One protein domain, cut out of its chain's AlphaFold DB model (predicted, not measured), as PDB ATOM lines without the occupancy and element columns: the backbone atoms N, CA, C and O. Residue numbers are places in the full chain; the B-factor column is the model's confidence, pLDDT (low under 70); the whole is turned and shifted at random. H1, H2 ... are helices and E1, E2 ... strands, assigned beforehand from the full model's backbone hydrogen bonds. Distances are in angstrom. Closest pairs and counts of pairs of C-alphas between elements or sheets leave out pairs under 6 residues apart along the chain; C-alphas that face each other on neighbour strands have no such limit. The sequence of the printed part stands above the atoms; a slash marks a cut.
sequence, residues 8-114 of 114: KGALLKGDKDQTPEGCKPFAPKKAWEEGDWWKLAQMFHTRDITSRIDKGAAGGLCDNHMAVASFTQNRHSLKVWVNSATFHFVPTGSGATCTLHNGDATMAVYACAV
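This is residues 8 to 114 of the 114 residues of the protein "Hypothetical protein" of Hemiselmis andersenii (UniProt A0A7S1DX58). Little of this domain is regular structure: a small branched sheet of six short strands has one helix, H1, across one face, with long loops around. The 107 printed residues, 36 in named elements, run E1 E2 H1 E3 E4 E5 E6, class mixed. The whole is compact, radius of gyration of the C-alphas 12.2 A, spanning 35 by 26 by 23 A.

Find C-alpha 107 at (209.065, 184.340, 196.241); E6 runs 19.3 A to residue 113. Look for E1 at residues 8 to 11, E2 at 24 to 26, E3 at 59 to 62, E4 at 69 to 71 and E5 at 80 to 83. From C-alpha 34 at (212.032, 172.145, 185.419), H1 runs 15.4 A to residue 44.

Antiparallel to E6 are E1 on one side and E2 and E4 on the other; within hydrogen-bond range are N 10 and O 108, 2.9 A, N 26 and O 111, 3.0 A, and N 71 and O 107, 2.9 A. E4 and E5 form a hairpin, N 70 to O 81 2.8 A; E3 is parallel to E5, N 60 to O 80 3.0 A. H1 is on the sheet, height 9.0 A, across the strands; its closest C-alphas to E1 are Phe 44 and Gly 9, 6.0 A. In H1 every O i to N i+4 pair is within range.

The farthest C-alphas, Gly 56 and Val 114, are 36.6 A apart. The printed part has no cut; links E1 to E2, H1 to E3 and E5 to E6 are long. Residue 114 alone is under pLDDT 70.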
ATOM      1  N   LYS A   8     199.062 182.697 192.400       97.19
ATOM      2  CA  LYS A   8     199.403 183.952 193.069       97.19
ATOM      3  C   LYS A   8     200.771 183.823 193.737       97.19
ATOM      4  O   LYS A   8     201.118 182.752 194.230       97.19
ATOM      5  N   GLY A   9     201.529 184.914 193.744       96.69
ATOM      6  CA  GLY A   9     202.842 184.993 194.381       96.69
ATOM      7  C   GLY A   9     202.777 185.704 195.732       96.69
ATOM      8  O   GLY A   9     201.966 186.613 195.911       96.69
ATOM      9  N   ALA A  10     203.644 185.317 196.663       96.75
ATOM     10  CA  ALA A  10     203.887 186.036 197.908       96.75
ATOM     11  C   ALA A  10     205.379 186.047 198.248       96.75
ATOM     12  O   ALA A  10     206.042 185.011 198.232       96.75
ATOM     13  N   LEU A  11     205.893 187.220 198.624       96.44
ATOM     14  CA  LEU A  11     207.212 187.323 199.241       96.44
ATOM     15  C   LEU A  11     207.150 186.768 200.660       96.44
ATOM     16  O   LEU A  11     206.390 187.266 201.497       96.44
ATOM     17  N   LEU A  12     207.960 185.753 200.924       96.12
ATOM     18  CA  LEU A  12     208.037 185.117 202.227       96.12
ATOM     19  C   LEU A  12     208.828 185.977 203.215       96.12
ATOM     20  O   LEU A  12     209.783 186.660 202.847       96.12
ATOM     21  N   LYS A  13     208.433 185.905 204.489       93.69
ATOM     22  CA  LYS A  13     209.141 186.529 205.623       93.69
ATOM     23  C   LYS A  13     209.820 185.506 206.547       93.69
ATOM     24  O   LYS A  13     210.399 185.887 207.557       93.69
ATOM     25  N   GLY A  14     209.680 184.217 206.247       94.19
ATOM     26  CA  GLY A  14     210.198 183.100 207.033       94.19
ATOM     27  C   GLY A  14     209.696 181.765 206.487       94.19
ATOM     28  O   GLY A  14     208.885 181.748 205.560       94.19
ATOM     29  N   ASP A  15     210.182 180.662 207.056       94.19
ATOM     30  CA  ASP A  15     209.950 179.301 206.554       94.19
ATOM     31  C   ASP A  15     208.566 178.748 206.922       94.19
ATOM     32  O   ASP A  15     208.402 177.899 207.794       94.19
ATOM     33  N   LYS A  16     207.536 179.323 206.307       94.31
ATOM     34  CA  LYS A  16     206.144 178.909 206.459       94.31
ATOM     35  C   LYS A  16     205.328 179.375 205.269       94.31
ATOM     36  O   LYS A  16     205.690 180.346 204.602       94.31
ATOM     37  N   ASP A  17     204.182 178.740 205.062       95.38
ATOM     38  CA  ASP A  17     203.255 179.201 204.044       95.38
ATOM     39  C   ASP A  17     202.743 180.618 204.345       95.38
ATOM     40  O   ASP A  17     202.297 180.924 205.453       95.38
ATOM     41  N   GLN A  18     202.797 181.484 203.332       94.94
ATOM     42  CA  GLN A  18     202.270 182.843 203.371       94.94
ATOM     43  C   GLN A  18     201.305 183.047 202.205       94.94
ATOM     44  O   GLN A  18     201.590 183.730 201.223       94.94
ATOM     45  N   THR A  19     200.150 182.402 202.327       93.38
ATOM     46  CA  THR A  19     199.092 182.395 201.322       93.38
ATOM     47  C   THR A  19     198.619 183.817 200.971       93.38
ATOM     48  O   THR A  19     198.255 184.576 201.874       93.38
ATOM     49  N   PRO A  20     198.574 184.188 199.678       91.62
ATOM     50  CA  PRO A  20     198.018 185.460 199.215       91.62
ATOM     51  C   PRO A  20     196.528 185.636 199.549       91.62
ATOM     52  O   PRO A  20     195.775 184.664 199.617       91.62
ATOM     53  N   GLU A  21     196.068 186.881 199.676       91.56
ATOM     54  CA  GLU A  21     194.659 187.183 199.953       91.56
ATOM     55  C   GLU A  21     193.716 186.612 198.875       91.56
ATOM     56  O   GLU A  21     194.008 186.625 197.669       91.56
ATOM     57  N   GLY A  22     192.577 186.066 199.317       90.69
ATOM     58  CA  GLY A  22     191.596 185.429 198.437       90.69
ATOM     59  C   GLY A  22     192.166 184.226 197.678       90.69
ATOM     60  O   GLY A  22     191.848 184.032 196.506       90.69
ATOM     61  N   CYS A  23     193.090 183.482 198.284       94.12
ATOM     62  CA  CYS A  23     193.616 182.229 197.757       94.12
ATOM     63  C   CYS A  23     193.267 181.098 198.721       94.12
ATOM     64  O   CYS A  23     193.638 181.145 199.892       94.12
ATOM     65  N   LYS A  24     192.586 180.063 198.225       95.50
ATOM     66  CA  LYS A  24     192.513 178.764 198.898       95.50
ATOM     67  C   LYS A  24     193.601 177.881 198.287       95.50
ATOM     68  O   LYS A  24     193.403 177.402 197.166       95.50
ATOM     69  N   PRO A  25     194.773 177.750 198.933       96.50
ATOM     70  CA  PRO A  25     195.909 177.098 198.319       96.50
ATOM     71  C   PRO A  25     195.654 175.595 198.239       96.50
ATOM     72  O   PRO A  25     195.108 174.994 199.164       96.50
ATOM     73  N   PHE A  26     196.060 174.987 197.137       96.75
ATOM     74  CA  PHE A  26     196.092 173.538 196.985       96.75
ATOM     75  C   PHE A  26     197.362 173.143 196.237       96.75
ATOM     76  O   PHE A  26     197.884 173.938 195.461       96.75
ATOM     77  N   ALA A  27     197.842 171.917 196.438       95.50
ATOM     78  CA  ALA A  27     198.941 171.364 195.654       95.50
ATOM     79  C   ALA A  27     198.359 170.596 194.451       95.50
ATOM     80  O   ALA A  27     197.710 169.560 194.642       95.50
ATOM     81  N   PRO A  28     198.510 171.082 193.204       95.62
ATOM     82  CA  PRO A  28     198.013 170.370 192.036       95.62
ATOM     83  C   PRO A  28     198.737 169.034 191.885       95.62
ATOM     84  O   PRO A  28     199.958 169.015 191.777       95.62
ATOM     85  N   LYS A  29     197.988 167.929 191.809       95.62
ATOM     86  CA  LYS A  29     198.546 166.598 191.529       95.62
ATOM     87  C   LYS A  29     198.957 166.503 190.060       95.62
ATOM     88  O   LYS A  29     198.103 166.292 189.192       95.62
ATOM     89  N   LYS A  30     200.235 166.746 189.772       95.06
ATOM     90  CA  LYS A  30     200.827 166.808 188.426       95.06
ATOM     91  C   LYS A  30     202.260 166.259 188.464       95.06
ATOM     92  O   LYS A  30     202.795 165.996 189.528       95.06
ATOM     93  N   ALA A  31     202.856 166.080 187.288       95.44
ATOM     94  CA  ALA A  31     204.263 165.723 187.121       95.44
ATOM     95  C   ALA A  31     204.924 166.775 186.224       95.44
ATOM     96  O   ALA A  31     205.131 166.557 185.035       95.44
ATOM     97  N   TRP A  32     205.088 167.983 186.754       97.44
ATOM     98  CA  TRP A  32     205.701 169.101 186.044       97.44
ATOM     99  C   TRP A  32     207.226 169.025 186.077       97.44
ATOM    100  O   TRP A  32     207.829 168.536 187.036       97.44
ATOM    101  N   GLU A  33     207.828 169.557 185.019       97.25
ATOM    102  CA  GLU A  33     209.274 169.541 184.798       97.25
ATOM    103  C   GLU A  33     209.930 170.867 185.191       97.25
ATOM    104  O   GLU A  33     209.254 171.874 185.423       97.25
ATOM    105  N   GLU A  34     211.265 170.912 185.175       95.94
ATOM    106  CA  GLU A  34     212.032 172.145 185.419       95.94
ATOM    107  C   GLU A  34     211.576 173.297 184.500       95.94
ATOM    108  O   GLU A  34     211.461 174.445 184.927       95.94
ATOM    109  N   GLY A  35     211.229 173.000 183.242       96.69
ATOM    110  CA  GLY A  35     210.723 174.002 182.298       96.69
ATOM    111  C   GLY A  35     209.376 174.621 182.698       96.69
ATOM    112  O   GLY A  35     209.112 175.780 182.379       96.69
ATOM    113  N   ASP A  36     208.520 173.883 183.408       97.69
ATOM    114  CA  ASP A  36     207.279 174.427 183.967       97.69
ATOM    115  C   ASP A  36     207.576 175.344 185.157       97.69
ATOM    116  O   ASP A  36     206.970 176.411 185.278       97.69
ATOM    117  N   TRP A  37     208.542 174.967 185.999       96.56
ATOM    118  CA  TRP A  37     208.999 175.819 187.092       96.56
ATOM    119  C   TRP A  37     209.585 177.135 186.570       96.56
ATOM    120  O   TRP A  37     209.189 178.196 187.049       96.56
ATOM    121  N   TRP A  38     210.424 177.098 185.527       96.75
ATOM    122  CA  TRP A  38     210.971 178.311 184.906       96.75
ATOM    123  C   TRP A  38     209.881 179.259 184.403       96.75
ATOM    124  O   TRP A  38     209.989 180.470 184.586       96.75
ATOM    125  N   LYS A  39     208.800 178.730 183.818       97.31
ATOM    126  CA  LYS A  39     207.657 179.551 183.391       97.31
ATOM    127  C   LYS A  39     206.957 180.217 184.571       97.31
ATOM    128  O   LYS A  39     206.601 181.386 184.468       97.31
ATOM    129  N   LEU A  40     206.771 179.510 185.689       97.12
ATOM    130  CA  LEU A  40     206.227 180.127 186.901       97.12
ATOM    131  C   LEU A  40     207.177 181.192 187.454       97.12
ATOM    132  O   LEU A  40     206.731 182.288 187.779       97.12
ATOM    133  N   ALA A  41     208.480 180.911 187.512       96.25
ATOM    134  CA  ALA A  41     209.472 181.875 187.974       96.25
ATOM    135  C   ALA A  41     209.441 183.158 187.126       96.25
ATOM    136  O   ALA A  41     209.369 184.250 187.685       96.25
ATOM    137  N   GLN A  42     209.371 183.035 185.795       96.00
ATOM    138  CA  GLN A  42     209.222 184.160 184.861       96.00
ATOM    139  C   GLN A  42     207.925 184.961 185.054       96.00
ATOM    140  O   GLN A  42     207.902 186.159 184.793       96.00
ATOM    141  N   MET A  43     206.840 184.334 185.515       96.44
ATOM    142  CA  MET A  43     205.580 185.040 185.778       96.44
ATOM    143  C   MET A  43     205.583 185.818 187.098       96.44
ATOM    144  O   MET A  43     204.839 186.788 187.219       96.44
ATOM    145  N   PHE A  44     206.350 185.369 188.098       96.88
ATOM    146  CA  PHE A  44     206.228 185.859 189.477       96.88
ATOM    147  C   PHE A  44     207.468 186.558 190.026       96.88
ATOM    148  O   PHE A  44     207.377 187.162 191.095       96.88
ATOM    149  N   HIS A  45     208.614 186.496 189.347       95.50
ATOM    150  CA  HIS A  45     209.771 187.254 189.799       95.50
ATOM    151  C   HIS A  45     209.481 188.764 189.742       95.50
ATOM    152  O   HIS A  45     208.902 189.287 188.795       95.50
ATOM    153  N   THR A  46     209.882 189.470 190.790       94.25
ATOM    154  CA  THR A  46     209.812 190.932 190.915       94.25
ATOM    155  C   THR A  46     211.198 191.565 190.984       94.25
ATOM    156  O   THR A  46     211.326 192.787 191.026       94.25
ATOM    157  N   ARG A  47     212.249 190.738 190.997       93.19
ATOM    158  CA  ARG A  47     213.660 191.125 190.895       93.19
ATOM    159  C   ARG A  47     214.356 190.238 189.871       93.19
ATOM    160  O   ARG A  47     213.797 189.232 189.434       93.19
ATOM    161  N   ASP A  48     215.579 190.600 189.505       90.94
ATOM    162  CA  ASP A  48     216.377 189.776 188.603       90.94
ATOM    163  C   ASP A  48     216.695 188.418 189.221       90.94
ATOM    164  O   ASP A  48     217.051 188.307 190.399       90.94
ATOM    165  N   ILE A  49     216.624 187.399 188.374       92.50
ATOM    166  CA  ILE A  49     216.984 186.027 188.693       92.50
ATOM    167  C   ILE A  49     218.053 185.540 187.715       92.50
ATOM    168  O   ILE A  49     218.009 185.853 186.526       92.50
ATOM    169  N   THR A  50     219.040 184.794 188.208       91.06
ATOM    170  CA  THR A  50     220.015 184.109 187.343       91.06
ATOM    171  C   THR A  50     219.366 182.938 186.603       91.06
ATOM    172  O   THR A  50     218.367 182.397 187.058       91.06
ATOM    173  N   SER A  51     219.947 182.490 185.489       88.56
ATOM    174  CA  SER A  51     219.484 181.309 184.743       88.56
ATOM    175  C   SER A  51     220.006 179.980 185.317       88.56
ATOM    176  O   SER A  51     219.992 178.960 184.629       88.56
ATOM    177  N   ARG A  52     220.565 179.986 186.537       89.25
ATOM    178  CA  ARG A  52     221.229 178.833 187.162       89.25
ATOM    179  C   ARG A  52     220.623 178.517 188.524       89.25
ATOM    180  O   ARG A  52     220.702 179.336 189.440       89.25
ATOM    181  N   ILE A  53     220.084 177.308 188.657       90.62
ATOM    182  CA  ILE A  53     219.641 176.750 189.937       90.62
ATOM    183  C   ILE A  53     220.867 176.302 190.739       90.62
ATOM    184  O   ILE A  53     221.739 175.599 190.223       90.62
ATOM    185  N   ASP A  54     220.922 176.712 192.000       88.81
ATOM    186  CA  ASP A  54     221.875 176.230 192.988       88.81
ATOM    187  C   ASP A  54     221.513 174.798 193.385       88.81
ATOM    188  O   ASP A  54     220.600 174.563 194.175       88.81
ATOM    189  N   LYS A  55     222.223 173.824 192.812       84.81
ATOM    190  CA  LYS A  55     221.988 172.407 193.108       84.81
ATOM    191  C   LYS A  55     222.637 171.947 194.413       84.81
ATOM    192  O   LYS A  55     222.464 170.792 194.784       84.81
ATOM    193  N   GLY A  56     223.434 172.798 195.060       81.75
ATOM    194  CA  GLY A  56     224.247 172.419 196.212       81.75
ATOM    195  C   GLY A  56     223.600 172.719 197.557       81.75
ATOM    196  O   GLY A  56     223.990 172.109 198.550       81.75
ATOM    197  N   ALA A  57     222.639 173.644 197.618       78.19
ATOM    198  CA  ALA A  57     222.127 174.108 198.901       78.19
ATOM    199  C   ALA A  57     220.687 174.634 198.864       78.19
ATOM    200  O   ALA A  57     220.361 175.518 198.078       78.19
ATOM    201  N   ALA A  58     219.912 174.193 199.862       79.88
ATOM    202  CA  ALA A  58     218.660 174.776 200.351       79.88
ATOM    203  C   ALA A  58     217.464 174.773 199.381       79.88
ATOM    204  O   ALA A  58     217.527 175.214 198.238       79.88
ATOM    205  N   GLY A  59     216.315 174.331 199.895       86.75
ATOM    206  CA  GLY A  59     215.124 174.029 199.099       86.75
ATOM    207  C   GLY A  59     214.983 172.523 198.878       86.75
ATOM    208  O   GLY A  59     215.286 171.750 199.788       86.75
ATOM    209  N   GLY A  60     214.535 172.092 197.698       94.81
ATOM    210  CA  GLY A  60     214.314 170.670 197.394       94.81
ATOM    211  C   GLY A  60     212.970 170.348 196.764       94.81
ATOM    212  O   GLY A  60     212.162 171.233 196.503       94.81
ATOM    213  N   LEU A  61     212.769 169.059 196.497       95.81
ATOM    214  CA  LEU A  61     211.499 168.484 196.065       95.81
ATOM    215  C   LEU A  61     210.810 167.878 197.293       95.81
ATOM    216  O   LEU A  61     211.228 166.820 197.758       95.81
ATOM    217  N   CYS A  62     209.810 168.566 197.846       95.50
ATOM    218  CA  CYS A  62     209.195 168.210 199.132       95.50
ATOM    219  C   CYS A  62     207.684 168.496 199.120       95.50
ATOM    220  O   CYS A  62     207.200 169.179 198.232       95.50
ATOM    221  N   ASP A  63     206.921 168.016 200.098       96.25
ATOM    222  CA  ASP A  63     205.463 168.226 200.224       96.25
ATOM    223  C   ASP A  63     205.054 168.814 201.583       96.25
ATOM    224  O   ASP A  63     203.879 168.829 201.948       96.25
ATOM    225  N   ASN A  64     206.018 169.359 202.327       96.12
ATOM    226  CA  ASN A  64     205.816 169.906 203.668       96.12
ATOM    227  C   ASN A  64     205.126 171.286 203.703       96.12
ATOM    228  O   ASN A  64     204.921 171.832 204.786       96.12
ATOM    229  N   HIS A  65     204.761 171.841 202.542       96.75
ATOM    230  CA  HIS A  65     204.102 173.140 202.392       96.75
ATOM    231  C   HIS A  65     203.024 173.112 201.305       96.75
ATOM    232  O   HIS A  65     203.059 172.290 200.388       96.75
ATOM    233  N   MET A  66     202.082 174.053 201.381       96.75
ATOM    234  CA  MET A  66     200.999 174.204 200.402       96.75
ATOM    235  C   MET A  66     201.405 174.994 199.156       96.75
ATOM    236  O   MET A  66     200.710 174.931 198.138       96.75
ATOM    237  N   ALA A  67     202.500 175.755 199.220       97.50
ATOM    238  CA  ALA A  67     203.091 176.372 198.042       97.50
ATOM    239  C   ALA A  67     203.374 175.322 196.957       97.50
ATOM    240  O   ALA A  67     203.692 174.169 197.241       97.50
ATOM    241  N   VAL A  68     203.282 175.740 195.697       97.75
ATOM    242  CA  VAL A  68     203.639 174.916 194.535       97.75
ATOM    243  C   VAL A  68     205.137 174.996 194.263       97.75
ATOM    244  O   VAL A  68     205.758 173.998 193.909       97.75
ATOM    245  N   ALA A  69     205.729 176.172 194.456       97.62
ATOM    246  CA  ALA A  69     207.166 176.384 194.359       97.62
ATOM    247  C   ALA A  69     207.593 177.593 195.194       97.62
ATOM    248  O   ALA A  69     206.781 178.480 195.465       97.62
ATOM    249  N   SER A  70     208.879 177.675 195.523       97.50
ATOM    250  CA  SER A  70     209.525 178.915 195.938       97.50
ATOM    251  C   SER A  70     210.918 179.058 195.332       97.50
ATOM    252  O   SER A  70     211.561 178.080 194.937       97.50
ATOM    253  N   PHE A  71     211.375 180.302 195.221       96.62
ATOM    254  CA  PHE A  71     212.711 180.614 194.737       96.62
ATOM    255  C   PHE A  71     213.232 181.934 195.303       96.62
ATOM    256  O   PHE A  71     212.496 182.920 195.408       96.62
ATOM    257  N   THR A  72     214.520 181.974 195.643       95.31
ATOM    258  CA  THR A  72     215.211 183.237 195.951       95.31
ATOM    259  C   THR A  72     215.288 184.111 194.714       95.31
ATOM    260  O   THR A  72     215.399 183.589 193.614       95.31
ATOM    261  N   GLN A  73     215.323 185.431 194.865       93.38
ATOM    262  CA  GLN A  73     215.432 186.328 193.715       93.38
ATOM    263  C   GLN A  73     216.725 187.137 193.771       93.38
ATOM    264  O   GLN A  73     216.778 188.205 194.381       93.38
ATOM    265  N   ASN A  74     217.783 186.593 193.170       86.31
ATOM    266  CA  ASN A  74     219.086 187.240 193.086       86.31
ATOM    267  C   ASN A  74     219.837 186.831 191.800       86.31
ATOM    268  O   ASN A  74     219.487 185.859 191.126       86.31
ATOM    269  N   ARG A  75     220.904 187.575 191.475       85.19
ATOM    270  CA  ARG A  75     221.716 187.382 190.259       85.19
ATOM    271  C   ARG A  75     222.831 186.330 190.389       85.19
ATOM    272  O   ARG A  75     223.509 186.067 189.401       85.19
ATOM    273  N   HIS A  76     223.048 185.743 191.567       84.19
ATOM    274  CA  HIS A  76     224.188 184.856 191.829       84.19
ATOM    275  C   HIS A  76     223.806 183.377 191.777       84.19
ATOM    276  O   HIS A  76     224.337 182.643 190.944       84.19
ATOM    277  N   SER A  77     222.879 182.944 192.634       85.00
ATOM    278  CA  SER A  77     222.406 181.560 192.677       85.00
ATOM    279  C   SER A  77     220.922 181.497 193.041       85.00
ATOM    280  O   SER A  77     220.455 182.164 193.969       85.00
ATOM    281  N   LEU A  78     220.157 180.717 192.270       91.06
ATOM    282  CA  LEU A  78     218.749 180.467 192.559       91.06
ATOM    283  C   LEU A  78     218.600 179.244 193.441       91.06
ATOM    284  O   LEU A  78     218.737 178.119 192.973       91.06
ATOM    285  N   LYS A  79     218.244 179.455 194.701       94.25
ATOM    286  CA  LYS A  79     217.796 178.365 195.562       94.25
ATOM    287  C   LYS A  79     216.329 178.105 195.274       94.25
ATOM    288  O   LYS A  79     215.544 179.050 195.181       94.25
ATOM    289  N   VAL A  80     215.965 176.836 195.121       95.50
ATOM    290  CA  VAL A  80     214.648 176.435 194.616       95.50
ATOM    291  C   VAL A  80     214.051 175.345 195.488       95.50
ATOM    292  O   VAL A  80     214.687 174.331 195.770       95.50
ATOM    293  N   TRP A  81     212.800 175.552 195.876       96.81
ATOM    294  CA  TRP A  81     211.951 174.539 196.485       96.81
ATOM    295  C   TRP A  81     210.743 174.305 195.575       96.81
ATOM    296  O   TRP A  81     210.187 175.252 195.016       96.81
ATOM    297  N   VAL A  82     210.331 173.056 195.398       97.69
ATOM    298  CA  VAL A  82     209.166 172.678 194.595       97.69
ATOM    299  C   VAL A  82     208.353 171.597 195.285       97.69
ATOM    300  O   VAL A  82     208.899 170.716 195.949       97.69
ATOM    301  N   ASN A  83     207.037 171.659 195.092       97.88
ATOM    302  CA  ASN A  83     206.114 170.710 195.687       97.88
ATOM    303  C   ASN A  83     206.154 169.356 194.960       97.88
ATOM    304  O   ASN A  83     205.879 169.306 193.757       97.88
ATOM    305  N   SER A  84     206.434 168.259 195.667       97.25
ATOM    306  CA  SER A  84     206.528 166.905 195.096       97.25
ATOM    307  C   SER A  84     205.194 166.342 194.604       97.25
ATOM    308  O   SER A  84     205.176 165.450 193.759       97.25
ATOM    309  N   ALA A  85     204.063 166.894 195.050       97.25
ATOM    310  CA  ALA A  85     202.767 166.560 194.470       97.25
ATOM    311  C   ALA A  85     202.582 167.163 193.066       97.25
ATOM    312  O   ALA A  85     201.731 166.692 192.311       97.25
ATOM    313  N   THR A  86     203.332 168.216 192.720       97.56
ATOM    314  CA  THR A  86     203.178 168.970 191.465       97.56
ATOM    315  C   THR A  86     204.330 168.760 190.493       97.56
ATOM    316  O   THR A  86     204.095 168.739 189.284       97.56
ATOM    317  N   PHE A  87     205.555 168.617 190.993       97.81
ATOM    318  CA  PHE A  87     206.777 168.503 190.205       97.81
ATOM    319  C   PHE A  87     207.426 167.132 190.365       97.81
ATOM    320  O   PHE A  87     207.284 166.498 191.406       97.81
ATOM    321  N   HIS A  88     208.179 166.702 189.349       95.69
ATOM    322  CA  HIS A  88     209.044 165.524 189.458       95.69
ATOM    323  C   HIS A  88     210.536 165.878 189.528       95.69
ATOM    324  O   HIS A  88     211.338 165.065 189.984       95.69
ATOM    325  N   PHE A  89     210.937 167.067 189.068       93.38
ATOM    326  CA  PHE A  89     212.354 167.417 188.982       93.38
ATOM    327  C   PHE A  89     212.952 167.737 190.361       93.38
ATOM    328  O   PHE A  89     212.309 168.350 191.214       93.38
ATOM    329  N   VAL A  90     214.212 167.348 190.569       93.62
ATOM    330  CA  VAL A  90     214.929 167.550 191.835       93.62
ATOM    331  C   VAL A  90     215.856 168.767 191.714       93.62
ATOM    332  O   VAL A  90     216.877 168.672 191.028       93.62
ATOM    333  N   PRO A  91     215.558 169.908 192.369       91.75
ATOM    334  CA  PRO A  91     216.340 171.133 192.188       91.75
ATOM    335  C   PRO A  91     217.705 171.108 192.891       91.75
ATOM    336  O   PRO A  91     218.634 171.742 192.403       91.75
ATOM    337  N   THR A  92     217.844 170.402 194.021       86.81
ATOM    338  CA  THR A  92     218.973 170.582 194.963       86.81
ATOM    339  C   THR A  92     219.746 169.309 195.319       86.81
ATOM    340  O   THR A  92     220.493 169.301 196.294       86.81
ATOM    341  N   GLY A  93     219.618 168.228 194.540       80.88
ATOM    342  CA  GLY A  93     220.397 166.996 194.741       80.88
ATOM    343  C   GLY A  93     220.440 166.529 196.208       80.88
ATOM    344  O   GLY A  93     219.402 166.405 196.850       80.88
ATOM    345  N   SER A  94     221.644 166.303 196.749       80.12
ATOM    346  CA  SER A  94     221.866 165.922 198.157       80.12
ATOM    347  C   SER A  94     221.816 167.089 199.156       80.12
ATOM    348  O   SER A  94     221.930 166.859 200.354       80.12
ATOM    349  N   GLY A  95     221.681 168.334 198.691       80.62
ATOM    350  CA  GLY A  95     221.644 169.552 199.509       80.62
ATOM    351  C   GLY A  95     220.232 170.016 199.884       80.62
ATOM    352  O   GLY A  95     220.048 171.174 200.269       80.62
ATOM    353  N   ALA A  96     219.225 169.153 199.723       89.06
ATOM    354  CA  ALA A  96     217.838 169.462 200.039       89.06
ATOM    355  C   ALA A  96     217.633 169.659 201.549       89.06
ATOM    356  O   ALA A  96     218.036 168.834 202.362       89.06
ATOM    357  N   THR A  97     216.962 170.752 201.913       92.06
ATOM    358  CA  THR A  97     216.603 171.082 203.303       92.06
ATOM    359  C   THR A  97     215.094 171.121 203.526       92.06
ATOM    360  O   THR A  97     214.650 171.261 204.659       92.06
ATOM    361  N   CYS A  98     214.302 171.046 202.450       93.56
ATOM    362  CA  CYS A  98     212.852 171.251 202.451       93.56
ATOM    363  C   CYS A  98     212.393 172.587 203.058       93.56
ATOM    364  O   CYS A  98     211.234 172.736 203.427       93.56
ATOM    365  N   THR A  99     213.287 173.575 203.099       93.56
ATOM    366  CA  THR A  99     212.995 174.940 203.541       93.56
ATOM    367  C   THR A  99     212.368 175.717 202.387       93.56
ATOM    368  O   THR A  99     213.012 175.924 201.355       93.56
ATOM    369  N   LEU A 100     211.128 176.164 202.565       94.50
ATOM    370  CA  LEU A 100     210.408 177.018 201.630       94.50
ATOM    371  C   LEU A 100     211.027 178.420 201.567       94.50
ATOM    372  O   LEU A 100     211.152 178.975 200.478       94.50
ATOM    373  N   HIS A 101     211.437 178.993 202.704       94.50
ATOM    374  CA  HIS A 101     212.165 180.270 202.760       94.50
ATOM    375  C   HIS A 101     213.679 180.038 202.737       94.50
ATOM    376  O   HIS A 101     214.344 179.955 203.769       94.50
ATOM    377  N   ASN A 102     214.234 179.937 201.536       88.56
ATOM    378  CA  ASN A 102     215.611 179.512 201.296       88.56
ATOM    379  C   ASN A 102     216.607 180.671 201.091       88.56
ATOM    380  O   ASN A 102     217.777 180.443 200.776       88.56
ATOM    381  N   GLY A 103     216.196 181.914 201.336       88.50
ATOM    382  CA  GLY A 103     217.085 183.073 201.384       88.50
ATOM    383  C   GLY A 103     216.340 184.398 201.286       88.50
ATOM    384  O   GLY A 103     215.109 184.450 201.304       88.50
ATOM    385  N   ASP A 104     217.097 185.480 201.144       87.56
ATOM    386  CA  ASP A 104     216.512 186.808 201.006       87.56
ATOM    387  C   ASP A 104     215.679 186.930 199.727       87.56
ATOM    388  O   ASP A 104     216.013 186.389 198.667       87.56
ATOM    389  N   ALA A 105     214.580 187.681 199.834       92.94
ATOM    390  CA  ALA A 105     213.634 187.917 198.746       92.94
ATOM    391  C   ALA A 105     213.062 186.630 198.118       92.94
ATOM    392  O   ALA A 105     212.819 186.582 196.909       92.94
ATOM    393  N   THR A 106     212.821 185.601 198.936       95.94
ATOM    394  CA  THR A 106     212.166 184.371 198.478       95.94
ATOM    395  C   THR A 106     210.724 184.642 198.052       95.94
ATOM    396  O   THR A 106     209.900 185.099 198.846       95.94
ATOM    397  N   MET A 107     210.418 184.342 196.791       97.44
ATOM    398  CA  MET A 107     209.065 184.340 196.241       97.44
ATOM    399  C   MET A 107     208.489 182.932 196.345       97.44
ATOM    400  O   MET A 107     209.075 182.001 195.803       97.44
ATOM    401  N   ALA A 108     207.337 182.779 196.991       97.81
ATOM    402  CA  ALA A 108     206.529 181.567 196.925       97.81
ATOM    403  C   ALA A 108     205.378 181.743 195.935       97.81
ATOM    404  O   ALA A 108     204.776 182.814 195.847       97.81
ATOM    405  N   VAL A 109     205.054 180.677 195.213       98.00
ATOM    406  CA  VAL A 109     203.970 180.619 194.234       98.00
ATOM    407  C   VAL A 109     202.939 179.601 194.705       98.00
ATOM    408  O   VAL A 109     203.265 178.443 194.956       98.00
ATOM    409  N   TYR A 110     201.682 180.027 194.788       98.00
ATOM    410  CA  TYR A 110     200.550 179.233 195.261       98.00
ATOM    411  C   TYR A 110     199.565 178.982 194.129       98.00
ATOM    412  O   TYR A 110     199.159 179.932 193.459       98.00
ATOM    413  N   ALA A 111     199.144 177.730 193.940       97.50
ATOM    414  CA  ALA A 111     197.946 177.433 193.160       97.50
ATOM    415  C   ALA A 111     196.714 177.718 194.021       97.50
ATOM    416  O   ALA A 111     196.598 177.204 195.130       97.50
ATOM    417  N   CYS A 112     195.801 178.530 193.507       96.25
ATOM    418  CA  CYS A 112     194.619 178.987 194.222       96.25
ATOM    419  C   CYS A 112     193.368 178.394 193.584       96.25
ATOM    420  O   CYS A 112     193.120 178.605 192.395       96.25
ATOM    421  N   ALA A 113     192.573 177.679 194.378       90.88
ATOM    422  CA  ALA A 113     191.201 177.381 194.001       90.88
ATOM    423  C   ALA A 113     190.393 178.683 194.055       90.88
ATOM    424  O   ALA A 113     190.584 179.496 194.969       90.88
ATOM    425  N   VAL A 114     189.548 178.881 193.045       66.56
ATOM    426  CA  VAL A 114     188.606 180.004 192.945       66.56
ATOM    427  C   VAL A 114     187.267 179.553 193.504       66.56
ATOM    428  O   VAL A 114     186.867 178.416 193.165       66.56
TER     429      VAL A 114